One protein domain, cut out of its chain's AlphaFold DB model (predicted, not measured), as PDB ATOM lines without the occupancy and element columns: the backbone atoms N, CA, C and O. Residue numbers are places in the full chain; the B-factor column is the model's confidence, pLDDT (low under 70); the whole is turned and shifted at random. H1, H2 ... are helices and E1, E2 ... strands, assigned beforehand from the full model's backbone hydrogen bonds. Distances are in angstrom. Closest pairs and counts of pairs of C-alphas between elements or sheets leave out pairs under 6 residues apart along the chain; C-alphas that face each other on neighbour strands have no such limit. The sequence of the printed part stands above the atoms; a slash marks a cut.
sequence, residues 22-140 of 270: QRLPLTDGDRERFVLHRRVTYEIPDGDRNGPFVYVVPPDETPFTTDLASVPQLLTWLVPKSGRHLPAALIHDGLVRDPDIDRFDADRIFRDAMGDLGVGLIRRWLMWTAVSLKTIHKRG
ATOM      1  N   GLN A  22      -4.933 -29.145 -30.656       74.75
ATOM      2  CA  GLN A  22      -4.027 -29.575 -29.597       74.75
ATOM      3  C   GLN A  22      -3.253 -28.372 -29.076       74.75
ATOM      4  O   GLN A  22      -2.534 -27.725 -29.833       74.75
ATOM      5  N   ARG A  23      -3.366 -28.083 -27.778       74.94
ATOM      6  CA  ARG A  23      -2.542 -27.065 -27.123       74.94
ATOM      7  C   ARG A  23      -1.119 -27.593 -26.948       74.94
ATOM      8  O   ARG A  23      -0.926 -28.651 -26.352       74.94
ATOM      9  N   LEU A  24      -0.136 -26.854 -27.449       73.44
ATOM     10  CA  LEU A  24       1.278 -27.170 -27.272       73.44
ATOM     11  C   LEU A  24       1.746 -26.817 -25.849       73.44
ATOM     12  O   LEU A  24       1.154 -25.937 -25.210       73.44
ATOM     13  N   PRO A  25       2.794 -27.488 -25.332       70.56
ATOM     14  CA  PRO A  25       3.379 -27.124 -24.051       70.56
ATOM     15  C   PRO A  25       3.844 -25.663 -24.064       70.56
ATOM     16  O   PRO A  25       4.384 -25.176 -25.059       70.56
ATOM     17  N   LEU A  26       3.615 -24.969 -22.949       67.94
ATOM     18  CA  LEU A  26       4.147 -23.628 -22.731       67.94
ATOM     19  C   LEU A  26       5.650 -23.749 -22.469       67.94
ATOM     20  O   LEU A  26       6.050 -24.297 -21.442       67.94
ATOM     21  N   THR A  27       6.466 -23.250 -23.390       67.50
ATOM     22  CA  THR A  27       7.889 -23.001 -23.138       67.50
ATOM     23  C   THR A  27       8.028 -21.635 -22.463       67.50
ATOM     24  O   THR A  27       7.181 -20.763 -22.656       67.50
ATOM     25  N   ASP A  28       9.057 -21.440 -21.641       47.12
ATOM     26  CA  ASP A  28       9.214 -20.216 -20.849       47.12
ATOM     27  C   ASP A  28       9.252 -18.959 -21.747       47.12
ATOM     28  O   ASP A  28      10.023 -18.887 -22.704       47.12
ATOM     29  N   GLY A  29       8.365 -17.995 -21.480       56.47
ATOM     30  CA  GLY A  29       8.184 -16.782 -22.295       56.47
ATOM     31  C   GLY A  29       7.378 -16.938 -23.596       56.47
ATOM     32  O   GLY A  29       7.183 -15.946 -24.303       56.47
ATOM     33  N   ASP A  30       6.890 -18.139 -23.922       55.50
ATOM     34  CA  ASP A  30       6.173 -18.404 -25.172       55.50
ATOM     35  C   ASP A  30       4.659 -18.146 -25.055       55.50
ATOM     36  O   ASP A  30       4.047 -18.280 -23.992       55.50
ATOM     37  N   ARG A  31       4.029 -17.761 -26.170       62.09
ATOM     38  CA  ARG A  31       2.566 -17.592 -26.227       62.09
ATOM     39  C   ARG A  31       1.886 -18.959 -26.246       62.09
ATOM     40  O   ARG A  31       2.492 -19.962 -26.612       62.09
ATOM     41  N   GLU A  32       0.602 -19.010 -25.894       67.38
ATOM     42  CA  GLU A  32      -0.184 -20.224 -26.128       67.38
ATOM     43  C   GLU A  32      -0.227 -20.529 -27.626       67.38
ATOM     44  O   GLU A  32      -0.582 -19.671 -28.435       67.38
ATOM     45  N   ARG A  33       0.153 -21.756 -27.984       69.06
ATOM     46  CA  ARG A  33       0.165 -22.237 -29.364       69.06
ATOM     47  C   ARG A  33      -0.702 -23.471 -29.476       69.06
ATOM     48  O   ARG A  33      -0.724 -24.310 -28.574       69.06
ATOM     49  N   PHE A  34      -1.378 -23.587 -30.606       72.19
ATOM     50  CA  PHE A  34      -2.230 -24.723 -30.917       72.19
ATOM     51  C   PHE A  34      -1.775 -25.364 -32.221       72.19
ATOM     52  O   PHE A  34      -1.152 -24.699 -33.039       72.19
ATOM     53  N   VAL A  35      -2.068 -26.649 -32.397       72.06
ATOM     54  CA  VAL A  35      -1.943 -27.363 -33.669       72.06
ATOM     55  C   VAL A  35      -3.331 -27.777 -34.110       72.06
ATOM     56  O   VAL A  35      -4.097 -28.338 -33.322       72.06
ATOM     57  N   LEU A  36      -3.652 -27.479 -35.364       74.81
ATOM     58  CA  LEU A  36      -4.895 -27.879 -35.998       74.81
ATOM     59  C   LEU A  36      -4.723 -29.268 -36.615       74.81
ATOM     60  O   LEU A  36      -3.937 -29.446 -37.538       74.81
ATOM     61  N   HIS A  37      -5.483 -30.242 -36.118       69.62
ATOM     62  CA  HIS A  37      -5.416 -31.633 -36.589       69.62
ATOM     63  C   HIS A  37      -6.310 -31.915 -37.801       69.62
ATOM     64  O   HIS A  37      -6.291 -33.017 -38.342       69.62
ATOM     65  N   ARG A  38      -7.151 -30.955 -38.211       68.00
ATOM     66  CA  ARG A  38      -8.137 -31.140 -39.287       68.00
ATOM     67  C   ARG A  38      -8.221 -29.949 -40.216       68.00
ATOM     68  O   ARG A  38      -8.184 -28.806 -39.780       68.00
ATOM     69  N   ARG A  39      -8.386 -30.248 -41.503       70.81
ATOM     70  CA  ARG A  39      -8.553 -29.250 -42.553       70.81
ATOM     71  C   ARG A  39      -9.793 -28.407 -42.270       70.81
ATOM     72  O   ARG A  39     -10.856 -28.964 -42.007       70.81
ATOM     73  N   VAL A  40      -9.664 -27.088 -42.369       71.56
ATOM     74  CA  VAL A  40     -10.812 -26.174 -42.360       71.56
ATOM     75  C   VAL A  40     -10.900 -25.540 -43.737       71.56
ATOM     76  O   VAL A  40      -9.951 -24.904 -44.189       71.56
ATOM     77  N   THR A  41     -12.032 -25.739 -44.404       77.12
ATOM     78  CA  THR A  41     -12.307 -25.173 -45.725       77.12
ATOM     79  C   THR A  41     -13.417 -24.146 -45.599       77.12
ATOM     80  O   THR A  41     -14.431 -24.406 -44.951       77.12
ATOM     81  N   TYR A  42     -13.218 -22.988 -46.214       79.69
ATOM     82  CA  TYR A  42     -14.227 -21.947 -46.331       79.69
ATOM     83  C   TYR A  42     -14.453 -21.637 -47.807       79.69
ATOM     84  O   TYR A  42     -13.497 -21.367 -48.533       79.69
ATOM     85  N   GLU A  43     -15.708 -21.720 -48.239       80.38
ATOM     86  CA  GLU A  43     -16.132 -21.546 -49.626       80.38
ATOM     87  C   GLU A  43     -17.123 -20.387 -49.715       80.38
ATOM     88  O   GLU A  43     -18.119 -20.357 -48.992       80.38
ATOM     89  N   ILE A  44     -16.834 -19.434 -50.598       75.81
ATOM     90  CA  ILE A  44     -17.690 -18.291 -50.912       75.81
ATOM     91  C   ILE A  44     -18.215 -18.509 -52.338       75.81
ATOM     92  O   ILE A  44     -17.423 -18.376 -53.275       75.81
ATOM     93  N   PRO A  45     -19.506 -18.841 -52.525       63.09
ATOM     94  CA  PRO A  45     -20.073 -19.153 -53.841       63.09
ATOM     95  C   PRO A  45     -19.944 -18.008 -54.857       63.09
ATOM     96  O   PRO A  45     -19.575 -18.247 -56.003       63.09
ATOM     97  N   ASP A  46     -20.161 -16.765 -54.411       61.25
ATOM     98  CA  ASP A  46     -20.047 -15.541 -55.216       61.25
ATOM     99  C   ASP A  46     -18.758 -14.781 -54.864       61.25
ATOM    100  O   ASP A  46     -18.770 -13.714 -54.240       61.25
ATOM    101  N   GLY A  47     -17.607 -15.365 -55.196       58.34
ATOM    102  CA  GLY A  47     -16.316 -14.709 -55.010       58.34
ATOM    103  C   GLY A  47     -16.140 -13.512 -55.953       58.34
ATOM    104  O   GLY A  47     -16.426 -13.590 -57.143       58.34
ATOM    105  N   ASP A  48     -15.565 -12.420 -55.440       58.41
ATOM    106  CA  ASP A  48     -15.230 -11.186 -56.189       58.41
ATOM    107  C   ASP A  48     -14.261 -11.434 -57.378       58.41
ATOM    108  O   ASP A  48     -14.045 -10.589 -58.240       58.41
ATOM    109  N   ARG A  49     -13.664 -12.635 -57.443       54.03
ATOM    110  CA  ARG A  49     -12.725 -13.087 -58.477       54.03
ATOM    111  C   ARG A  49     -13.348 -14.180 -59.358       54.03
ATOM    112  O   ARG A  49     -12.915 -15.322 -59.298       54.03
ATOM    113  N   ASN A  50     -14.330 -13.829 -60.191       48.88
ATOM    114  CA  ASN A  50     -14.779 -14.629 -61.349       48.88
ATOM    115  C   ASN A  50     -15.030 -16.141 -61.068       48.88
ATOM    116  O   ASN A  50     -14.685 -16.992 -61.889       48.88
ATOM    117  N   GLY A  51     -15.604 -16.482 -59.907       53.47
ATOM    118  CA  GLY A  51     -15.887 -17.863 -59.492       53.47
ATOM    119  C   GLY A  51     -15.907 -18.055 -57.967       53.47
ATOM    120  O   GLY A  51     -15.662 -17.099 -57.225       53.47
ATOM    121  N   PRO A  52     -16.188 -19.281 -57.480       60.00
ATOM    122  CA  PRO A  52     -16.221 -19.570 -56.050       60.00
ATOM    123  C   PRO A  52     -14.827 -19.423 -55.423       60.00
ATOM    124  O   PRO A  52     -13.846 -19.989 -55.910       60.00
ATOM    125  N   PHE A  53     -14.725 -18.668 -54.326       70.00
ATOM    126  CA  PHE A  53     -13.482 -18.543 -53.559       70.00
ATOM    127  C   PHE A  53     -13.421 -19.648 -52.507       70.00
ATOM    128  O   PHE A  53     -14.192 -19.629 -51.551       70.00
ATOM    129  N   VAL A  54     -12.493 -20.590 -52.666       73.06
ATOM    130  CA  VAL A  54     -12.272 -21.686 -51.715       73.06
ATOM    131  C   VAL A  54     -10.913 -21.499 -51.053       73.06
ATOM    132  O   VAL A  54      -9.882 -21.596 -51.715       73.06
ATOM    133  N   TYR A  55     -10.904 -21.268 -49.740       75.19
ATOM    134  CA  TYR A  55      -9.676 -21.259 -48.952       75.19
ATOM    135  C   TYR A  55      -9.611 -22.483 -48.053       75.19
ATOM    136  O   TYR A  55     -10.535 -22.773 -47.290       75.19
ATOM    137  N   VAL A  56      -8.499 -23.202 -48.146       71.94
ATOM    138  CA  VAL A  56      -8.251 -24.423 -47.391       71.94
ATOM    139  C   VAL A  56      -7.095 -24.167 -46.445       71.94
ATOM    140  O   VAL A  56      -5.977 -23.933 -46.888       71.94
ATOM    141  N   VAL A  57      -7.347 -24.265 -45.144       68.69
ATOM    142  CA  VAL A  57      -6.285 -24.339 -44.140       68.69
ATOM    143  C   VAL A  57      -5.879 -25.811 -44.029       68.69
ATOM    144  O   VAL A  57      -6.669 -26.605 -43.501       68.69
ATOM    145  N   PRO A  58      -4.717 -26.226 -44.576       58.41
ATOM    146  CA  PRO A  58      -4.295 -27.618 -44.539       58.41
ATOM    147  C   PRO A  58      -3.979 -28.053 -43.096       58.41
ATOM    148  O   PRO A  58      -3.474 -27.249 -42.308       58.41
ATOM    149  N   PRO A  59      -4.273 -29.310 -42.730       60.75
ATOM    150  CA  PRO A  59      -3.856 -29.887 -41.465       60.75
ATOM    151  C   PRO A  59      -2.489 -30.541 -41.641       60.75
ATOM    152  O   PRO A  59      -2.455 -31.745 -41.814       60.75
ATOM    153  N   ASP A  60      -1.379 -29.804 -41.650       51.25
ATOM    154  CA  ASP A  60      -0.093 -30.471 -41.908       51.25
ATOM    155  C   ASP A  60       1.057 -30.020 -41.009       51.25
ATOM    156  O   ASP A  60       1.284 -28.829 -40.811       51.25
ATOM    157  N   GLU A  61       1.736 -31.057 -40.500       41.72
ATOM    158  CA  GLU A  61       3.129 -31.319 -40.076       41.72
ATOM    159  C   GLU A  61       4.013 -30.190 -39.517       41.72
ATOM    160  O   GLU A  61       4.840 -30.435 -38.638       41.72
ATOM    161  N   THR A  62       3.822 -28.944 -39.934       46.59
ATOM    162  CA  THR A  62       4.373 -27.764 -39.268       46.59
ATOM    163  C   THR A  62       3.282 -27.136 -38.404       46.59
ATOM    164  O   THR A  62       2.260 -26.717 -38.946       46.59
ATOM    165  N   PRO A  63       3.440 -27.058 -37.069       48.00
ATOM    166  CA  PRO A  63       2.369 -26.662 -36.162       48.00
ATOM    167  C   PRO A  63       1.747 -25.333 -36.600       48.00
ATOM    168  O   PRO A  63       2.375 -24.277 -36.460       48.00
ATOM    169  N   PHE A  64       0.514 -25.389 -37.129       48.88
ATOM    170  CA  PHE A  64      -0.299 -24.215 -37.439       48.88
ATOM    171  C   PHE A  64      -0.565 -23.472 -36.139       48.88
ATOM    172  O   PHE A  64      -1.569 -23.681 -35.470       48.88
ATOM    173  N   THR A  65       0.378 -22.615 -35.770       52.22
ATOM    174  CA  THR A  65       0.339 -21.855 -34.535       52.22
ATOM    175  C   THR A  65      -0.710 -20.769 -34.710       52.22
ATOM    176  O   THR A  65      -0.413 -19.696 -35.233       52.22
ATOM    177  N   THR A  66      -1.957 -21.059 -34.359       52.84
ATOM    178  CA  THR A  66      -2.967 -20.016 -34.162       52.84
ATOM    179  C   THR A  66      -2.836 -19.489 -32.745       52.84
ATOM    180  O   THR A  66      -2.634 -20.257 -31.803       52.84
ATOM    181  N   ASP A  67      -2.918 -18.172 -32.595       56.88
ATOM    182  CA  ASP A  67      -2.914 -17.510 -31.291       56.88
ATOM    183  C   ASP A  67      -4.327 -17.422 -30.682       56.88
ATOM    184  O   ASP A  67      -4.506 -16.740 -29.672       56.88
ATOM    185  N   LEU A  68      -5.310 -18.113 -31.290       53.25
ATOM    186  CA  LEU A  68      -6.741 -18.030 -30.976       53.25
ATOM    187  C   LEU A  68      -7.175 -16.581 -30.773       53.25
ATOM    188  O   LEU A  68      -7.729 -16.233 -29.733       53.25
ATOM    189  N   ALA A  69      -6.858 -15.756 -31.776       50.78
ATOM    190  CA  ALA A  69      -6.892 -14.307 -31.717       50.78
ATOM    191  C   ALA A  69      -6.075 -13.778 -30.522       50.78
ATOM    192  O   ALA A  69      -6.514 -13.833 -29.376       50.78
ATOM    193  N   SER A  70      -4.908 -13.170 -30.780       57.16
ATOM    194  CA  SER A  70      -4.189 -12.340 -29.792       57.16
ATOM    195  C   SER A  70      -5.042 -11.132 -29.347       57.16
ATOM    196  O   SER A  70      -4.750  -9.986 -29.695       57.16
ATOM    197  N   VAL A  71      -6.113 -11.372 -28.595       62.31
ATOM    198  CA  VAL A  71      -6.943 -10.377 -27.932       62.31
ATOM    199  C   VAL A  71      -6.226 -10.046 -26.627       62.31
ATOM    200  O   VAL A  71      -6.020 -10.948 -25.806       62.31
ATOM    201  N   PRO A  72      -5.810  -8.783 -26.416       70.00
ATOM    202  CA  PRO A  72      -5.275  -8.346 -25.135       70.00
ATOM    203  C   PRO A  72      -6.177  -8.824 -23.999       70.00
ATOM    204  O   PRO A  72      -7.397  -8.724 -24.109       70.00
ATOM    205  N   GLN A  73      -5.601  -9.324 -22.903       71.56
ATOM    206  CA  GLN A  73      -6.377  -9.878 -21.786       71.56
ATOM    207  C   GLN A  73      -7.425  -8.888 -21.259       71.56
ATOM    208  O   GLN A  73      -8.516  -9.286 -20.874       71.56
ATOM    209  N   LEU A  74      -7.131  -7.589 -21.340       68.94
ATOM    210  CA  LEU A  74      -8.041  -6.516 -20.962       68.94
ATOM    211  C   LEU A  74      -9.288  -6.384 -21.851       68.94
ATOM    212  O   LEU A  74     -10.207  -5.665 -21.490       68.94
ATOM    213  N   LEU A  75      -9.322  -7.028 -23.016       76.50
ATOM    214  CA  LEU A  75     -10.426  -6.976 -23.977       76.50
ATOM    215  C   LEU A  75     -11.206  -8.294 -24.054       76.50
ATOM    216  O   LEU A  75     -12.192  -8.377 -24.789       76.50
ATOM    217  N   THR A  76     -10.818  -9.316 -23.284       79.88
ATOM    218  CA  THR A  76     -11.493 -10.625 -23.305       79.88
ATOM    219  C   THR A  76     -12.903 -10.582 -22.718       79.88
ATOM    220  O   THR A  76     -13.724 -11.429 -23.062       79.88
ATOM    221  N   TRP A  77     -13.213  -9.578 -21.889       81.06
ATOM    222  CA  TRP A  77     -14.575  -9.318 -21.408       81.06
ATOM    223  C   TRP A  77     -15.517  -8.870 -22.538       81.06
ATOM    224  O   TRP A  77     -16.716  -9.128 -22.468       81.06
ATOM    225  N   LEU A  78     -14.983  -8.218 -23.578       79.94
ATOM    226  CA  LEU A  78     -15.753  -7.718 -24.719       79.94
ATOM    227  C   LEU A  78     -15.813  -8.752 -25.850       79.94
ATOM    228  O   LEU A  78     -16.871  -8.989 -26.436       79.94
ATOM    229  N   VAL A  79     -14.674  -9.377 -26.157       77.69
ATOM    230  CA  VAL A  79     -14.547 -10.400 -27.198       77.69
ATOM    231  C   VAL A  79     -13.907 -11.651 -26.588       77.69
ATOM    232  O   VAL A  79     -12.705 -11.641 -26.319       77.69
ATOM    233  N   PRO A  80     -14.671 -12.738 -26.369       73.94
ATOM    234  CA  PRO A  80     -14.111 -13.966 -25.815       73.94
ATOM    235  C   PRO A  80     -13.104 -14.588 -26.792       73.94
ATOM    236  O   PRO A  80     -13.294 -14.498 -28.001       73.94
ATOM    237  N   LYS A  81     -12.072 -15.262 -26.266       69.81
ATOM    238  CA  LYS A  81     -11.008 -15.910 -27.065       69.81
ATOM    239  C   LYS A  81     -11.488 -17.097 -27.909       69.81
ATOM    240  O   LYS A  81     -10.819 -17.507 -28.848       69.81
ATOM    241  N   SER A  82     -12.610 -17.702 -27.534       70.69
ATOM    242  CA  SER A  82     -13.163 -18.870 -28.211       70.69
ATOM    243  C   SER A  82     -14.675 -18.749 -28.376       70.69
ATOM    244  O   SER A  82     -15.348 -17.938 -27.730       70.69
ATOM    245  N   GLY A  83     -15.216 -19.537 -29.300       79.62
ATOM    246  CA  GLY A  83     -16.640 -19.600 -29.596       79.62
ATOM    247  C   GLY A  83     -16.895 -19.768 -31.087       79.62
ATOM    248  O   GLY A  83     -16.021 -20.186 -31.840       79.62
ATOM    249  N   ARG A  84     -18.094 -19.380 -31.529       84.19
ATOM    250  CA  ARG A  84     -18.555 -19.546 -32.921       84.19
ATOM    251  C   ARG A  84     -17.675 -18.869 -33.979       84.19
ATOM    252  O   ARG A  84     -17.771 -19.227 -35.139       84.19
ATOM    253  N   HIS A  85     -16.839 -17.905 -33.596       83.31
ATOM    254  CA  HIS A  85     -15.930 -17.190 -34.499       83.31
ATOM    255  C   HIS A  85     -14.605 -17.931 -34.746       83.31
ATOM    256  O   HIS A  85     -13.834 -17.515 -35.606       83.31
ATOM    257  N   LEU A  86     -14.322 -19.003 -33.999       83.19
ATOM    258  CA  LEU A  86     -13.061 -19.735 -34.085       83.19
ATOM    259  C   LEU A  86     -12.743 -20.260 -35.501       83.19
ATOM    260  O   LEU A  86     -11.626 -20.020 -35.952       83.19
ATOM    261  N   PRO A  87     -13.676 -20.898 -36.243       83.44
ATOM    262  CA  PRO A  87     -13.395 -21.325 -37.615       83.44
ATOM    263  C   PRO A  87     -12.959 -20.155 -38.510       83.44
ATOM    264  O   PRO A  87     -11.979 -20.270 -39.239       83.44
ATOM    265  N   ALA A  88     -13.628 -19.002 -38.397       86.62
ATOM    266  CA  ALA A  88     -13.265 -17.803 -39.149       86.62
ATOM    267  C   ALA A  88     -11.871 -17.278 -38.764       86.62
ATOM    268  O   ALA A  88     -11.128 -16.841 -39.637       86.62
ATOM    269  N   ALA A  89     -11.488 -17.353 -37.484       85.25
ATOM    270  CA  ALA A  89     -10.160 -16.936 -37.030       85.25
ATOM    271  C   ALA A  89      -9.046 -17.830 -37.604       85.25
ATOM    272  O   ALA A  89      -8.008 -17.320 -38.011       85.25
ATOM    273  N   LEU A  90      -9.281 -19.145 -37.712       82.88
ATOM    274  CA  LEU A  90      -8.336 -20.073 -38.349       82.88
ATOM    275  C   LEU A  90      -8.149 -19.752 -39.840       82.88
ATOM    276  O   LEU A  90      -7.019 -19.716 -40.323       82.88
ATOM    277  N   ILE A  91      -9.248 -19.482 -40.553       85.19
ATOM    278  CA  ILE A  91      -9.205 -19.050 -41.958       85.19
ATOM    279  C   ILE A  91      -8.434 -17.728 -42.089       85.19
ATOM    280  O   ILE A  91      -7.544 -17.625 -42.929       85.19
ATOM    281  N   HIS A  92      -8.717 -16.739 -41.233       88.38
ATOM    282  CA  HIS A  92      -8.020 -15.445 -41.215       88.38
ATOM    283  C   HIS A  92      -6.512 -15.593 -40.997       88.38
ATOM    284  O   HIS A  92      -5.730 -15.018 -41.749       88.38
ATOM    285  N   ASP A  93      -6.100 -16.399 -40.018       84.62
ATOM    286  CA  ASP A  93      -4.689 -16.656 -39.724       84.62
ATOM    287  C   ASP A  93      -3.952 -17.284 -40.919       84.62
ATOM    288  O   ASP A  93      -2.786 -16.960 -41.160       84.62
ATOM    289  N   GLY A  94      -4.627 -18.160 -41.673       82.81
ATOM    290  CA  GLY A  94      -4.122 -18.693 -42.938       82.81
ATOM    291  C   GLY A  94      -3.984 -17.601 -44.001       82.81
ATOM    292  O   GLY A  94      -2.880 -17.352 -44.483       82.81
ATOM    293  N   LEU A  95      -5.072 -16.880 -44.291       86.81
ATOM    294  CA  LEU A  95      -5.108 -15.817 -45.305       86.81
ATOM    295  C   LEU A  95      -4.070 -14.716 -45.049       86.81
ATOM    296  O   LEU A  95      -3.468 -14.195 -45.974       86.81
ATOM    297  N   VAL A  96      -3.814 -14.364 -43.788       86.31
ATOM    298  CA  VAL A  96      -2.833 -13.332 -43.411       86.31
ATOM    299  C   VAL A  96      -1.376 -13.757 -43.671       86.31
ATOM    300  O   VAL A  96      -0.484 -12.891 -43.734       86.31
ATOM    301  N   ARG A  97      -1.115 -15.068 -43.750       85.06
ATOM    302  CA  ARG A  97       0.192 -15.654 -44.096       85.06
ATOM    303  C   ARG A  97       0.364 -15.849 -45.597       85.06
ATOM    304  O   ARG A  97       1.506 -15.910 -46.043       85.06
ATOM    305  N   ASP A  98      -0.736 -15.932 -46.331       84.00
ATOM    306  CA  ASP A  98      -0.737 -16.039 -47.780       84.00
ATOM    307  C   ASP A  98      -0.223 -14.725 -48.409       84.00
ATOM    308  O   ASP A  98      -0.791 -13.659 -48.148       84.00
ATOM    309  N   PRO A  99       0.885 -14.749 -49.172       85.38
ATOM    310  CA  PRO A  99       1.430 -13.548 -49.798       85.38
ATOM    311  C   PRO A  99       0.554 -13.002 -50.936       85.38
ATOM    312  O   PRO A  99       0.691 -11.821 -51.261       85.38
ATOM    313  N   ASP A 100      -0.343 -13.813 -51.508       87.25
ATOM    314  CA  ASP A 100      -1.176 -13.449 -52.662       87.25
ATOM    315  C   ASP A 100      -2.506 -12.785 -52.260       87.25
ATOM    316  O   ASP A 100      -3.286 -12.328 -53.110       87.25
ATOM    317  N   ILE A 101      -2.777 -12.711 -50.953       86.88
ATOM    318  CA  ILE A 101      -3.984 -12.121 -50.379       86.88
ATOM    319  C   ILE A 101      -3.636 -10.810 -49.670       86.88
ATOM    320  O   ILE A 101      -2.809 -10.760 -48.755       86.88
ATOM    321  N   ASP A 102      -4.305  -9.719 -50.063       90.62
ATOM    322  CA  ASP A 102      -4.184  -8.461 -49.333       90.62
ATOM    323  C   ASP A 102      -4.747  -8.610 -47.914       90.62
ATOM    324  O   ASP A 102      -5.768  -9.255 -47.665       90.62
ATOM    325  N   ARG A 103      -4.089  -7.982 -46.939       90.25
ATOM    326  CA  ARG A 103      -4.492  -8.134 -45.538       90.25
ATOM    327  C   ARG A 103      -5.853  -7.519 -45.234       90.25
ATOM    328  O   ARG A 103      -6.548  -8.037 -44.365       90.25
ATOM    329  N   PHE A 104      -6.239  -6.440 -45.913       92.12
ATOM    330  CA  PHE A 104      -7.574  -5.873 -45.735       92.12
ATOM    331  C   PHE A 104      -8.650  -6.776 -46.349       92.12
ATOM    332  O   PHE A 104      -9.752  -6.846 -45.800       92.12
ATOM    333  N   ASP A 105      -8.327  -7.522 -47.409       91.31
ATOM    334  CA  ASP A 105      -9.208  -8.565 -47.945       91.31
ATOM    335  C   ASP A 105      -9.340  -9.743 -46.980       91.31
ATOM    336  O   ASP A 105     -10.458 -10.181 -46.711       91.31
ATOM    337  N   ALA A 106      -8.237 -10.200 -46.379       91.31
ATOM    338  CA  ALA A 106      -8.284 -11.214 -45.326       91.31
ATOM    339  C   ALA A 106      -9.181 -10.767 -44.156       91.31
ATOM    340  O   ALA A 106     -10.037 -11.529 -43.702       91.31
ATOM    341  N   ASP A 107      -9.043  -9.516 -43.703       94.12
ATOM    342  CA  ASP A 107      -9.896  -8.942 -42.659       94.12
ATOM    343  C   ASP A 107     -11.376  -8.940 -43.089       94.12
ATOM    344  O   ASP A 107     -12.254  -9.336 -42.319       94.12
ATOM    345  N   ARG A 108     -11.685  -8.536 -44.328       93.12
ATOM    346  CA  ARG A 108     -13.058  -8.552 -44.860       93.12
ATOM    347  C   ARG A 108     -13.641  -9.966 -44.894       93.12
ATOM    348  O   ARG A 108     -14.743 -10.165 -44.385       93.12
ATOM    349  N   ILE A 109     -12.892 -10.938 -45.417       91.31
ATOM    350  CA  ILE A 109     -13.290 -12.352 -45.455       91.31
ATOM    351  C   ILE A 109     -13.561 -12.866 -44.038       91.31
ATOM    352  O   ILE A 109     -14.557 -13.546 -43.815       91.31
ATOM    353  N   PHE A 110     -12.743 -12.483 -43.054       91.81
ATOM    354  CA  PHE A 110     -12.963 -12.841 -41.653       91.81
ATOM    355  C   PHE A 110     -14.307 -12.331 -41.112       91.81
ATOM    356  O   PHE A 110     -15.036 -13.074 -40.450       91.81
ATOM    357  N   ARG A 111     -14.665 -11.075 -41.408       94.19
ATOM    358  CA  ARG A 111     -15.965 -10.499 -41.027       94.19
ATOM    359  C   ARG A 111     -17.129 -11.266 -41.648       94.19
ATOM    360  O   ARG A 111     -18.119 -11.520 -40.956       94.19
ATOM    361  N   ASP A 112     -17.012 -11.583 -42.931       91.75
ATOM    362  CA  ASP A 112     -18.067 -12.229 -43.707       91.75
ATOM    363  C   ASP A 112     -18.247 -13.686 -43.237       91.75
ATOM    364  O   ASP A 112     -19.350 -14.058 -42.843       91.75
ATOM    365  N   ALA A 113     -17.147 -14.428 -43.051       88.69
ATOM    366  CA  ALA A 113     -17.143 -15.780 -42.487       88.69
ATOM    367  C   ALA A 113     -17.748 -15.840 -41.076       88.69
ATOM    368  O   ALA A 113     -18.489 -16.762 -40.734       88.69
ATOM    369  N   MET A 114     -17.484 -14.841 -40.226       90.25
ATOM    370  CA  MET A 114     -18.166 -14.731 -38.932       90.25
ATOM    371  C   MET A 114     -19.683 -14.555 -39.093       90.25
ATOM    372  O   MET A 114     -20.446 -15.067 -38.273       90.25
ATOM    373  N   GLY A 115     -20.127 -13.840 -40.128       90.06
ATOM    374  CA  GLY A 115     -21.538 -13.725 -40.480       90.06
ATOM    375  C   GLY A 115     -22.176 -15.071 -40.799       90.06
ATOM    376  O   GLY A 115     -23.207 -15.389 -40.209       90.06
ATOM    377  N   ASP A 116     -21.517 -15.875 -41.626       88.19
ATOM    378  CA  ASP A 116     -22.000 -17.200 -42.034       88.19
ATOM    379  C   ASP A 116     -22.044 -18.189 -40.861       88.19
ATOM    380  O   ASP A 116     -22.939 -19.027 -40.754       88.19
ATOM    381  N   LEU A 117     -21.142 -18.028 -39.889       86.06
ATOM    382  CA  LEU A 117     -21.139 -18.791 -38.634       86.06
ATOM    383  C   LEU A 117     -22.217 -18.328 -37.629       86.06
ATOM    384  O   LEU A 117     -22.339 -18.887 -36.526       86.06
ATOM    385  N   GLY A 118     -23.011 -17.310 -37.974       88.00
ATOM    386  CA  GLY A 118     -24.062 -16.748 -37.127       88.00
ATOM    387  C   GLY A 118     -23.525 -15.924 -35.954       88.00
ATOM    388  O   GLY A 118     -24.165 -15.839 -34.904       88.00
ATOM    389  N   VAL A 119     -22.327 -15.346 -36.077       88.81
ATOM    390  CA  VAL A 119     -21.804 -14.404 -35.082       88.81
ATOM    391  C   VAL A 119     -22.596 -13.099 -35.173       88.81
ATOM    392  O   VAL A 119     -22.755 -12.521 -36.248       88.81
ATOM    393  N   GLY A 120     -23.074 -12.608 -34.025       91.06
ATOM    394  CA  GLY A 120     -23.880 -11.390 -33.955       91.06
ATOM    395  C   GLY A 120     -23.207 -10.175 -34.606       91.06
ATOM    396  O   GLY A 120     -21.990  -9.995 -34.509       91.06
ATOM    397  N   LEU A 121     -24.026  -9.319 -35.226       94.06
ATOM    398  CA  LEU A 121     -23.602  -8.176 -36.041       94.06
ATOM    399  C   LEU A 121     -22.551  -7.303 -35.339       94.06
ATOM    400  O   LEU A 121     -21.454  -7.117 -35.858       94.06
ATOM    401  N   ILE A 122     -22.857  -6.810 -34.138       91.38
ATOM    402  CA  ILE A 122     -21.962  -5.912 -33.395       91.38
ATOM    403  C   ILE A 122     -20.607  -6.587 -33.140       91.38
ATOM    404  O   ILE A 122     -19.559  -5.992 -33.386       91.38
ATOM    405  N   ARG A 123     -20.616  -7.859 -32.717       90.19
ATOM    406  CA  ARG A 123     -19.392  -8.607 -32.408       90.19
ATOM    407  C   ARG A 123     -18.506  -8.772 -33.639       90.19
ATOM    408  O   ARG A 123     -17.320  -8.467 -33.555       90.19
ATOM    409  N   ARG A 124     -19.059  -9.218 -34.775       93.56
ATOM    410  CA  ARG A 124     -18.254  -9.424 -35.994       93.56
ATOM    411  C   ARG A 124     -17.635  -8.119 -36.502       93.56
ATOM    412  O   ARG A 124     -16.493  -8.130 -36.944       93.56
ATOM    413  N   TRP A 125     -18.347  -6.994 -36.385       95.50
ATOM    414  CA  TRP A 125     -17.828  -5.679 -36.774       95.50
ATOM    415  C   TRP A 125     -16.729  -5.181 -35.830       95.50
ATOM    416  O   TRP A 125     -15.706  -4.708 -36.313       95.50
ATOM    417  N   LEU A 126     -16.882  -5.348 -34.510       92.75
ATOM    418  CA  LEU A 126     -15.828  -5.015 -33.541       92.75
ATOM    419  C   LEU A 126     -14.562  -5.856 -33.762       92.75
ATOM    420  O   LEU A 126     -13.456  -5.319 -33.780       92.75
ATOM    421  N   MET A 127     -14.725  -7.164 -33.970       92.19
ATOM    422  CA  MET A 127     -13.614  -8.078 -34.244       92.19
ATOM    423  C   MET A 127     -12.909  -7.736 -35.560       92.19
ATOM    424  O   MET A 127     -11.681  -7.668 -35.593       92.19
ATOM    425  N   TRP A 128     -13.675  -7.447 -36.616       94.88
ATOM    426  CA  TRP A 128     -13.148  -6.951 -37.887       94.88
ATOM    427  C   TRP A 128     -12.343  -5.659 -37.714       94.88
ATOM    428  O   TRP A 128     -11.209  -5.562 -38.171       94.88
ATOM    429  N   THR A 129     -12.884  -4.677 -36.989       94.44
ATOM    430  CA  THR A 129     -12.179  -3.419 -36.715       94.44
ATOM    431  C   THR A 129     -10.865  -3.653 -35.968       94.44
ATOM    432  O   THR A 129      -9.854  -3.045 -36.317       94.44
ATOM    433  N   ALA A 130     -10.837  -4.566 -34.993       91.19
ATOM    434  CA  ALA A 130      -9.618  -4.898 -34.259       91.19
ATOM    435  C   ALA A 130      -8.517  -5.477 -35.170       91.19
ATOM    436  O   ALA A 130      -7.363  -5.041 -35.088       91.19
ATOM    437  N   VAL A 131      -8.857  -6.414 -36.066       91.06
ATOM    438  CA  VAL A 131      -7.877  -6.961 -37.024       91.06
ATOM    439  C   VAL A 131      -7.454  -5.918 -38.062       91.06
ATOM    440  O   VAL A 131      -6.261  -5.795 -38.330       91.06
ATOM    441  N   SER A 132      -8.366  -5.048 -38.509       93.81
ATOM    442  CA  SER A 132      -8.029  -3.929 -39.396       93.81
ATOM    443  C   SER A 132      -7.070  -2.927 -38.755       93.81
ATOM    444  O   SER A 132      -6.137  -2.484 -39.420       93.81
ATOM    445  N   LEU A 133      -7.202  -2.607 -37.461       92.81
ATOM    446  CA  LEU A 133      -6.213  -1.776 -36.754       92.81
ATOM    447  C   LEU A 133      -4.821  -2.422 -36.756       92.81
ATOM    448  O   LEU A 133      -3.816  -1.747 -36.997       92.81
ATOM    449  N   LYS A 134      -4.750  -3.740 -36.532       91.38
ATOM    450  CA  LYS A 134      -3.495  -4.506 -36.620       91.38
ATOM    451  C   LYS A 134      -2.919  -4.449 -38.040       91.38
ATOM    452  O   LYS A 134      -1.707  -4.279 -38.197       91.38
ATOM    453  N   THR A 135      -3.765  -4.537 -39.063       92.38
ATOM    454  CA  THR A 135      -3.374  -4.389 -40.470       92.38
ATOM    455  C   THR A 135      -2.854  -2.983 -40.772       92.38
ATOM    456  O   THR A 135      -1.778  -2.862 -41.357       92.38
ATOM    457  N   ILE A 136      -3.504  -1.915 -40.294       93.38
ATOM    458  CA  ILE A 136      -3.015  -0.526 -40.425       93.38
ATOM    459  C   ILE A 136      -1.618  -0.384 -39.820       93.38
ATOM    460  O   ILE A 136      -0.705   0.152 -40.454       93.38
ATOM    461  N   HIS A 137      -1.434  -0.896 -38.604       91.94
ATOM    462  CA  HIS A 137      -0.156  -0.813 -37.911       91.94
ATOM    463  C   HIS A 137       0.966  -1.520 -38.690       91.94
ATOM    464  O   HIS A 137       2.054  -0.971 -38.832       91.94
ATOM    465  N   LYS A 138       0.695  -2.706 -39.256       90.31
ATOM    466  CA  LYS A 138       1.710  -3.509 -39.962       90.31
ATOM    467  C   LYS A 138       1.923  -3.129 -41.432       90.31
ATOM    468  O   LYS A 138       3.054  -3.150 -41.902       90.31
ATOM    469  N   ARG A 139       0.856  -2.818 -42.170       90.38
ATOM    470  CA  ARG A 139       0.853  -2.638 -43.638       90.38
ATOM    471  C   ARG A 139       0.199  -1.340 -44.114       90.38
ATOM    472  O   ARG A 139       0.350  -0.995 -45.277       90.38
ATOM    473  N   GLY A 140      -0.493  -0.607 -43.241       89.12
ATOM    474  CA  GLY A 140      -1.120   0.666 -43.603       89.12
ATOM    475  C   GLY A 140      -0.111   1.729 -44.041       89.12
ATOM    476  O   GLY A 140       1.040   1.730 -43.601       89.12
TER     477      GLY A 140
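AT A GLANCE: This is residues 22 to 140 of the 270 residues of the protein "DUF1353 domain-containing protein" of Acidimicrobiales bacterium (UniProt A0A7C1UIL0). A long two-stranded hairpin, E2 and E3, runs past one side of three helices set side by side in an up-and-down arrangement, H1 nearest the hairpin, then H2, then H3. The hairpin's tip, residues 46 to 51, sticks out at one end, and the unnamed residues 22 to 33 and 58 to 85 lie beyond the helices on the side away from that tip. The printed part has 119 residues, with E1, E2, E3, H1, H2 and H3 in chain order; E2 and E3 make an antiparallel sheet, and the class is mixed, helices and strands. The whole is compact, with a radius of gyration of the C-alphas of 14.4 A and spans of 47 by 34 by 29 A.

HOW THE PARTS SIT: E2, residues 40 to 47, and E3, residues 51 to 57, form an antiparallel hairpin at 165 degrees, with N 44 and O 53 2.8 A apart, within hydrogen-bond range. The closest C-alphas of E3 and H1, residues 86 to 95, are those of Val 57 and Gly 94, 6.2 A apart. H2, residues 103 to 116, touches H1, closest at the C-alphas of Ala 88 and Ala 113, 5.5 A apart; this helical hairpin has a shallow tilt of 23 degrees, opposite ways. H3, residues 121 to 139, touches H2, closest at the C-alphas of Arg 111 and Trp 128, 5.5 A apart; this helical hairpin has a shallow tilt of 14 degrees, opposite ways. H1 and H3 are apart. E1, residues 34 to 36, pairs with no named strand, but its residues 34 to 35 pair antiparallel with residues 22 to 23. In H1, H2 and H3 every O i to N i+4 pair is within hydrogen-bond range.

IN THESE COORDINATES: E2 begins at C-alpha 40, (-10.812, -26.174, -42.360), and is 17.9 A long; E3 is 19.2 A and E1 6.5 A. H1 is 14.3 A, H2 20.0 A and H3 26.2 A, ending at C-alpha 139, (0.853, -2.638, -43.638).

THE WHOLE: The C-alphas of Asp 28 and Asn 50, the two farthest apart, are 47.4 A apart. The printed part has no cut, and the link from E3 to H1, 28 residues, is long. Mean pLDDT of the printed part is 77.0; 35 residues are under 70, among them 26 to 33, 45 to 52 and 57 to 71.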